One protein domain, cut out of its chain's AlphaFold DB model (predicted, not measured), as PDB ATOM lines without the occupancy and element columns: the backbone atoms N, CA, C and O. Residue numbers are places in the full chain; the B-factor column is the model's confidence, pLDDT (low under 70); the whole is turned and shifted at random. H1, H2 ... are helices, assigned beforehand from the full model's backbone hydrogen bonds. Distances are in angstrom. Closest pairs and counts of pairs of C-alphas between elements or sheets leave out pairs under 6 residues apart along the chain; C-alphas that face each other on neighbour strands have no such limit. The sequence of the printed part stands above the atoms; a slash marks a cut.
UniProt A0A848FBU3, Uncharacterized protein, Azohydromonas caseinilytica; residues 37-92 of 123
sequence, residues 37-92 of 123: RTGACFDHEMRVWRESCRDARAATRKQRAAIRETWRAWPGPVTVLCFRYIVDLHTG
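This is residues 37 to 92 of the 123 residues of an uncharacterized protein of Azohydromonas caseinilytica (UniProt A0A848FBU3). A long helix, H1, and a shorter one, H2, meet near the end of H1 as a V, and a third helix, H3, packs on both arms of that V. The first residues, 37 to 43, stick out beyond this small three-helix body and add to its length. The printed part has 56 residues with three named helices, in the order H1, H2, H3, and no named strand; its class is all helix. It is only just compact, close to loose, with a radius of gyration of the C-alphas of 11.9 A, and its outline is elongated, with spans of 38 by 25 by 15 A.

Start with H1, residues 39 to 58, and go on to H2, residues 61 to 72. They only just touch, with 3 pairs of C-alphas within 8 A, made by residues 56 to 57 of H1 and residues 64 to 67 of H2 alone. Look at Ala 56 and Arg 64, whose C-alphas are the closest, 6.4 A apart. The two form a helical hairpin, running opposite ways at a steep tilt of 43 degrees. Next comes H3, residues 80 to 91, which touches H1 with 12 pairs of C-alphas within 8 A. Their closest C-alphas are those of Ser 52 and Arg 84, 5.4 A apart, and they run the same way at a shallow tilt of 26 degrees. H3 also touches H2, closest at the C-alphas of Gln 63 and His 90, 5.9 A apart. H2 and H3 are a helical hairpin too, opposite ways at 35.2 degrees, a tilt only just steep. In H1, H2 and H3 every O i to N i+4 pair is within hydrogen-bond range.

Find C-alpha 39 at (50.699, -98.063, -40.216); from there H1 runs 28.7 A to C-alpha 58 at (66.978, -108.962, -61.254). H2 begins at C-alpha 61, at (65.411, -116.021, -66.851), and runs 16.5 A to C-alpha 72. H3 runs 16.4 A from C-alpha 80 to C-alpha 91, at (67.967, -116.641, -55.900).

The C-alphas of Thr 38 and Lys 62, the two farthest apart, are 38.2 A apart. The printed part has no cut. The link from H1 to H2, 2 residues, is tight; that from H2 to H3, 7 residues, is short. Residues 37 to 43, of which 39 to 43 belong to H1, stand free. The mean pLDDT of the printed part is 86.1; look for low confidence, under 70, at residues 37 to 41.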
ATOM      1  N   ARG A  37      45.380-101.977 -37.210       47.88
ATOM      2  CA  ARG A  37      46.437-101.914 -38.235       47.88
ATOM      3  C   ARG A  37      47.331-100.698 -37.952       47.88
ATOM      4  O   ARG A  37      47.013 -99.582 -38.357       47.88
ATOM      5  N   THR A  38      48.437-100.892 -37.251       54.31
ATOM      6  CA  THR A  38      49.433 -99.848 -37.033       54.31
ATOM      7  C   THR A  38      50.114 -99.625 -38.380       54.31
ATOM      8  O   THR A  38      50.599-100.586 -38.979       54.31
ATOM      9  N   GLY A  39      50.135 -98.388 -38.891       58.34
ATOM     10  CA  GLY A  39      50.699 -98.063 -40.216       58.34
ATOM     11  C   GLY A  39      52.092 -98.664 -40.463       58.34
ATOM     12  O   GLY A  39      52.383 -99.126 -41.561       58.34
ATOM     13  N   ALA A  40      52.880 -98.826 -39.395       61.81
ATOM     14  CA  ALA A  40      54.188 -99.472 -39.403       61.81
ATOM     15  C   ALA A  40      54.210-100.909 -39.974       61.81
ATOM     16  O   ALA A  40      55.154-101.266 -40.683       61.81
ATOM     17  N   CYS A  41      53.197-101.745 -39.707       66.38
ATOM     18  CA  CYS A  41      53.149-103.111 -40.242       66.38
ATOM     19  C   CYS A  41      52.888-103.109 -41.753       66.38
ATOM     20  O   CYS A  41      53.527-103.850 -42.498       66.38
ATOM     21  N   PHE A  42      51.993-102.232 -42.210       74.31
ATOM     22  CA  PHE A  42      51.693-102.076 -43.630       74.31
ATOM     23  C   PHE A  42      52.890-101.508 -44.402       74.31
ATOM     24  O   PHE A  42      53.233-102.021 -45.467       74.31
ATOM     25  N   ASP A  43      53.570-100.507 -43.843       78.31
ATOM     26  CA  ASP A  43      54.766 -99.915 -44.447       78.31
ATOM     27  C   ASP A  43      55.900-100.936 -44.569       78.31
ATOM     28  O   ASP A  43      56.570-101.015 -45.605       78.31
ATOM     29  N   HIS A  44      56.080-101.775 -43.543       80.50
ATOM     30  CA  HIS A  44      57.042-102.870 -43.576       80.50
ATOM     31  C   HIS A  44      56.717-103.875 -44.686       80.50
ATOM     32  O   HIS A  44      57.573-104.144 -45.534       80.50
ATOM     33  N   GLU A  45      55.489-104.400 -44.726       83.19
ATOM     34  CA  GLU A  45      55.057-105.329 -45.775       83.19
ATOM     35  C   GLU A  45      55.202-104.703 -47.163       83.19
ATOM     36  O   GLU A  45      55.655-105.353 -48.109       83.19
ATOM     37  N   MET A  46      54.898-103.412 -47.299       84.06
ATOM     38  CA  MET A  46      55.030-102.730 -48.575       84.06
ATOM     39  C   MET A  46      56.473-102.591 -49.035       84.06
ATOM     40  O   MET A  46      56.772-102.810 -50.216       84.06
ATOM     41  N   ARG A  47      57.383-102.277 -48.118       87.88
ATOM     42  CA  ARG A  47      58.817-102.254 -48.403       87.88
ATOM     43  C   ARG A  47      59.311-103.636 -48.830       87.88
ATOM     44  O   ARG A  47      59.906-103.752 -49.902       87.88
ATOM     45  N   VAL A  48      58.989-104.683 -48.065       88.56
ATOM     46  CA  VAL A  48      59.398-106.063 -48.382       88.56
ATOM     47  C   VAL A  48      58.863-106.488 -49.747       88.56
ATOM     48  O   VAL A  48      59.594-107.091 -50.534       88.56
ATOM     49  N   TRP A  49      57.623-106.132 -50.089       87.44
ATOM     50  CA  TRP A  49      57.055-106.424 -51.404       87.44
ATOM     51  C   TRP A  49      57.846-105.774 -52.542       87.44
ATOM     52  O   TRP A  49      58.188-106.445 -53.521       87.44
ATOM     53  N   ARG A  50      58.171-104.481 -52.416       89.88
ATOM     54  CA  ARG A  50      58.931-103.740 -53.437       89.88
ATOM     55  C   ARG A  50      60.307-104.357 -53.656       89.88
ATOM     56  O   ARG A  50      60.708-104.555 -54.804       89.88
ATOM     57  N   GLU A  51      60.998-104.701 -52.576       90.81
ATOM     58  CA  GLU A  51      62.298-105.367 -52.640       90.81
ATOM     59  C   GLU A  51      62.190-106.756 -53.273       90.81
ATOM     60  O   GLU A  51      62.950-107.074 -54.182       90.81
ATOM     61  N   SER A  52      61.196-107.553 -52.877       91.00
ATOM     62  CA  SER A  52      60.956-108.885 -53.450       91.00
ATOM     63  C   SER A  52      60.716-108.812 -54.957       91.00
ATOM     64  O   SER A  52      61.275-109.593 -55.722       91.00
ATOM     65  N   CYS A  53      59.928-107.833 -55.408       90.44
ATOM     66  CA  CYS A  53      59.688-107.587 -56.830       90.44
ATOM     67  C   CYS A  53      60.941-107.135 -57.579       90.44
ATOM     68  O   CYS A  53      61.085-107.423 -58.769       90.44
ATOM     69  N   ARG A  54      61.813-106.359 -56.933       91.38
ATOM     70  CA  ARG A  54      63.087-105.936 -57.518       91.38
ATOM     71  C   ARG A  54      64.007-107.141 -57.691       91.38
ATOM     72  O   ARG A  54      64.500-107.360 -58.793       91.38
ATOM     73  N   ASP A  55      64.148-107.954 -56.654       90.62
ATOM     74  CA  ASP A  55      65.041-109.111 -56.644       90.62
ATOM     75  C   ASP A  55      64.552-110.188 -57.628       90.62
ATOM     76  O   ASP A  55      65.327-110.697 -58.438       90.62
ATOM     77  N   ALA A  56      63.240-110.443 -57.677       89.56
ATOM     78  CA  ALA A  56      62.641-111.328 -58.674       89.56
ATOM     79  C   ALA A  56      62.865-110.830 -60.114       89.56
ATOM     80  O   ALA A  56      63.051-111.636 -61.021       89.56
ATOM     81  N   ARG A  57      62.864-109.512 -60.355       89.56
ATOM     82  CA  ARG A  57      63.162-108.944 -61.683       89.56
ATOM     83  C   ARG A  57      64.641-109.064 -62.043       89.56
ATOM     84  O   ARG A  57      64.938-109.392 -63.193       89.56
ATOM     85  N   ALA A  58      65.532-108.843 -61.080       91.38
ATOM     86  CA  ALA A  58      66.978-108.962 -61.254       91.38
ATOM     87  C   ALA A  58      67.447-110.415 -61.462       91.38
ATOM     88  O   ALA A  58      68.470-110.638 -62.104       91.38
ATOM     89  N   ALA A  59      66.687-111.401 -60.974       91.62
ATOM     90  CA  ALA A  59      66.990-112.818 -61.150       91.62
ATOM     91  C   ALA A  59      67.079-113.238 -62.633       91.62
ATOM     92  O   ALA A  59      66.440-112.662 -63.524       91.62
ATOM     93  N   THR A  60      67.846-114.297 -62.903       94.31
ATOM     94  CA  THR A  60      68.022-114.844 -64.258       94.31
ATOM     95  C   THR A  60      66.700-115.343 -64.850       94.31
ATOM     96  O   THR A  60      65.749-115.659 -64.135       94.31
ATOM     97  N   ARG A  61      66.622-115.494 -66.182       93.12
ATOM     98  CA  ARG A  61      65.411-116.021 -66.851       93.12
ATOM     99  C   ARG A  61      64.958-117.372 -66.283       93.12
ATOM    100  O   ARG A  61      63.759-117.551 -66.072       93.12
ATOM    101  N   LYS A  62      65.903-118.278 -66.005       92.69
ATOM    102  CA  LYS A  62      65.633-119.599 -65.415       92.69
ATOM    103  C   LYS A  62      65.045-119.470 -64.009       92.69
ATOM    104  O   LYS A  62      63.998-120.046 -63.734       92.69
ATOM    105  N   GLN A  63      65.651-118.646 -63.156       92.56
ATOM    106  CA  GLN A  63      65.148-118.395 -61.800       92.56
ATOM    107  C   GLN A  63      63.769-117.735 -61.817       92.56
ATOM    108  O   GLN A  63      62.882-118.142 -61.081       92.56
ATOM    109  N   ARG A  64      63.531-116.768 -62.709       92.81
ATOM    110  CA  ARG A  64      62.209-116.140 -62.863       92.81
ATOM    111  C   ARG A  64      61.128-117.123 -63.293       92.81
ATOM    112  O   ARG A  64      59.977-116.969 -62.888       92.81
ATOM    113  N   ALA A  65      61.462-118.099 -64.136       92.56
ATOM    114  CA  ALA A  65      60.535-119.170 -64.484       92.56
ATOM    115  C   ALA A  65      60.206-120.020 -63.246       92.56
ATOM    116  O   ALA A  65      59.030-120.142 -62.915       92.56
ATOM    117  N   ALA A  66      61.227-120.461 -62.508       92.31
ATOM    118  CA  ALA A  66      61.065-121.265 -61.297       92.31
ATOM    119  C   ALA A  66      60.287-120.537 -60.181       92.31
ATOM    120  O   ALA A  66      59.392-121.119 -59.572       92.31
ATOM    121  N   ILE A  67      60.553-119.242 -59.962       91.25
ATOM    122  CA  ILE A  67      59.812-118.396 -59.010       91.25
ATOM    123  C   ILE A  67      58.333-118.331 -59.398       91.25
ATOM    124  O   ILE A  67      57.471-118.531 -58.547       91.25
ATOM    125  N   ARG A  68      58.019-118.071 -60.677       90.31
ATOM    126  CA  ARG A  68      56.624-117.991 -61.147       90.31
ATOM    127  C   ARG A  68      55.907-119.328 -61.036       90.31
ATOM    128  O   ARG A  68      54.748-119.350 -60.641       90.31
ATOM    129  N   GLU A  69      56.576-120.415 -61.392       91.69
ATOM    130  CA  GLU A  69      56.037-121.768 -61.292       91.69
ATOM    131  C   GLU A  69      55.745-122.140 -59.835       91.69
ATOM    132  O   GLU A  69      54.613-122.484 -59.503       91.69
ATOM    133  N   THR A  70      56.719-121.940 -58.947       91.81
ATOM    134  CA  THR A  70      56.569-122.202 -57.508       91.81
ATOM    135  C   THR A  70      55.475-121.335 -56.896       91.81
ATOM    136  O   THR A  70      54.654-121.827 -56.131       91.81
ATOM    137  N   TRP A  71      55.421-120.048 -57.255       91.06
ATOM    138  CA  TRP A  71      54.383-119.146 -56.760       91.06
ATOM    139  C   TRP A  71      52.989-119.555 -57.224       91.06
ATOM    140  O   TRP A  71      52.053-119.485 -56.439       91.06
ATOM    141  N   ARG A  72      52.836-120.008 -58.473       87.44
ATOM    142  CA  ARG A  72      51.553-120.508 -58.997       87.44
ATOM    143  C   ARG A  72      51.106-121.798 -58.316       87.44
ATOM    144  O   ARG A  72      49.912-121.981 -58.120       87.44
ATOM    145  N   ALA A  73      52.049-122.671 -57.973       89.69
ATOM    146  CA  ALA A  73      51.782-123.937 -57.298       89.69
ATOM    147  C   ALA A  73      51.715-123.812 -55.763       89.69
ATOM    148  O   ALA A  73      51.567-124.824 -55.079       89.69
ATOM    149  N   TRP A  74      51.847-122.602 -55.205       87.81
ATOM    150  CA  TRP A  74      51.980-122.401 -53.766       87.81
ATOM    151  C   TRP A  74      50.710-122.838 -53.013       87.81
ATOM    152  O   TRP A  74      49.643-122.258 -53.223       87.81
ATOM    153  N   PRO A  75      50.796-123.830 -52.104       84.50
ATOM    154  CA  PRO A  75      49.625-124.337 -51.390       84.50
ATOM    155  C   PRO A  75      49.243-123.476 -50.176       84.50
ATOM    156  O   PRO A  75      48.182-123.681 -49.584       84.50
ATOM    157  N   GLY A  76      50.117-122.549 -49.777       81.00
ATOM    158  CA  GLY A  76      49.986-121.764 -48.556       81.00
ATOM    159  C   GLY A  76      49.323-120.395 -48.747       81.00
ATOM    160  O   GLY A  76      48.815-120.060 -49.820       81.00
ATOM    161  N   PRO A  77      49.343-119.562 -47.694       84.12
ATOM    162  CA  PRO A  77      48.850-118.193 -47.750       84.12
ATOM    163  C   PRO A  77      49.593-117.348 -48.792       84.12
ATOM    164  O   PRO A  77      50.809-117.451 -48.956       84.12
ATOM    165  N   VAL A  78      48.855-116.464 -49.463       85.44
ATOM    166  CA  VAL A  78      49.386-115.537 -50.475       85.44
ATOM    167  C   VAL A  78      49.812-114.238 -49.783       85.44
ATOM    168  O   VAL A  78      49.177-113.201 -49.948       85.44
ATOM    169  N   THR A  79      50.850-114.304 -48.948       83.56
ATOM    170  CA  THR A  79      51.382-113.141 -48.215       83.56
ATOM    171  C   THR A  79      52.679-112.629 -48.838       83.56
ATOM    172  O   THR A  79      53.366-113.341 -49.577       83.56
ATOM    173  N   VAL A  80      53.042-111.385 -48.511       87.19
ATOM    174  CA  VAL A  80      54.310-110.781 -48.950       87.19
ATOM    175  C   VAL A  80      55.512-111.602 -48.471       87.19
ATOM    176  O   VAL A  80      56.447-111.823 -49.239       87.19
ATOM    177  N   LEU A  81      55.475-112.091 -47.228       87.00
ATOM    178  CA  LEU A  81      56.564-112.880 -46.649       87.00
ATOM    179  C   LEU A  81      56.719-114.240 -47.345       87.00
ATOM    180  O   LEU A  81      57.844-114.651 -47.623       87.00
ATOM    181  N   CYS A  82      55.616-114.907 -47.704       88.81
ATOM    182  CA  CYS A  82      55.677-116.151 -48.479       88.81
ATOM    183  C   CYS A  82      56.254-115.921 -49.881       88.81
ATOM    184  O   CYS A  82      57.076-116.709 -50.347       88.81
ATOM    185  N   PHE A  83      55.878-114.822 -50.542       90.00
ATOM    186  CA  PHE A  83      56.473-114.470 -51.830       90.00
ATOM    187  C   PHE A  83      57.977-114.206 -51.700       90.00
ATOM    188  O   PHE A  83      58.769-114.738 -52.478       90.00
ATOM    189  N   ARG A  84      58.379-113.427 -50.689       92.31
ATOM    190  CA  ARG A  84      59.785-113.136 -50.394       92.31
ATOM    191  C   ARG A  84      60.594-114.414 -50.182       92.31
ATOM    192  O   ARG A  84      61.643-114.564 -50.798       92.31
ATOM    193  N   TYR A  85      60.068-115.349 -49.394       90.75
ATOM    194  CA  TYR A  85      60.683-116.656 -49.167       90.75
ATOM    195  C   TYR A  85      60.949-117.416 -50.475       90.75
ATOM    196  O   TYR A  85      62.057-117.900 -50.693       90.75
ATOM    197  N   ILE A  86      59.970-117.475 -51.382       92.69
ATOM    198  CA  ILE A  86      60.128-118.161 -52.675       92.69
ATOM    199  C   ILE A  86      61.192-117.481 -53.540       92.69
ATOM    200  O   ILE A  86      61.985-118.158 -54.193       92.69
ATOM    201  N   VAL A  87      61.231-116.145 -53.550       93.19
ATOM    202  CA  VAL A  87      62.272-115.399 -54.270       93.19
ATOM    203  C   VAL A  87      63.653-115.743 -53.711       93.19
ATOM    204  O   VAL A  87      64.570-116.020 -54.481       93.19
ATOM    205  N   ASP A  88      63.799-115.784 -52.391       92.75
ATOM    206  CA  ASP A  88      65.074-116.069 -51.729       92.75
ATOM    207  C   ASP A  88      65.548-117.501 -51.972       92.75
ATOM    208  O   ASP A  88      66.729-117.714 -52.253       92.75
ATOM    209  N   LEU A  89      64.620-118.461 -51.954       91.88
ATOM    210  CA  LEU A  89      64.881-119.868 -52.251       91.88
ATOM    211  C   LEU A  89      65.495-120.052 -53.647       91.88
ATOM    212  O   LEU A  89      66.465-120.786 -53.808       91.88
ATOM    213  N   HIS A  90      64.958-119.363 -54.656       91.94
ATOM    214  CA  HIS A  90      65.402-119.515 -56.049       91.94
ATOM    215  C   HIS A  90      66.574-118.610 -56.436       91.94
ATOM    216  O   HIS A  90      67.254-118.867 -57.432       91.94
ATOM    217  N   THR A  91      66.822-117.541 -55.680       89.31
ATOM    218  CA  THR A  91      67.967-116.641 -55.900       89.31
ATOM    219  C   THR A  91      69.201-117.031 -55.088       89.31
ATOM    220  O   THR A  91      70.288-116.564 -55.412       89.31
ATOM    221  N   GLY A  92      69.055-117.879 -54.062       84.25
ATOM    222  CA  GLY A  92      70.126-118.202 -53.113       84.25
ATOM    223  C   GLY A  92      70.412-117.074 -52.114       84.25
ATOM    224  O   GLY A  92      71.347-117.164 -51.325       84.25
TER     225      GLY A  92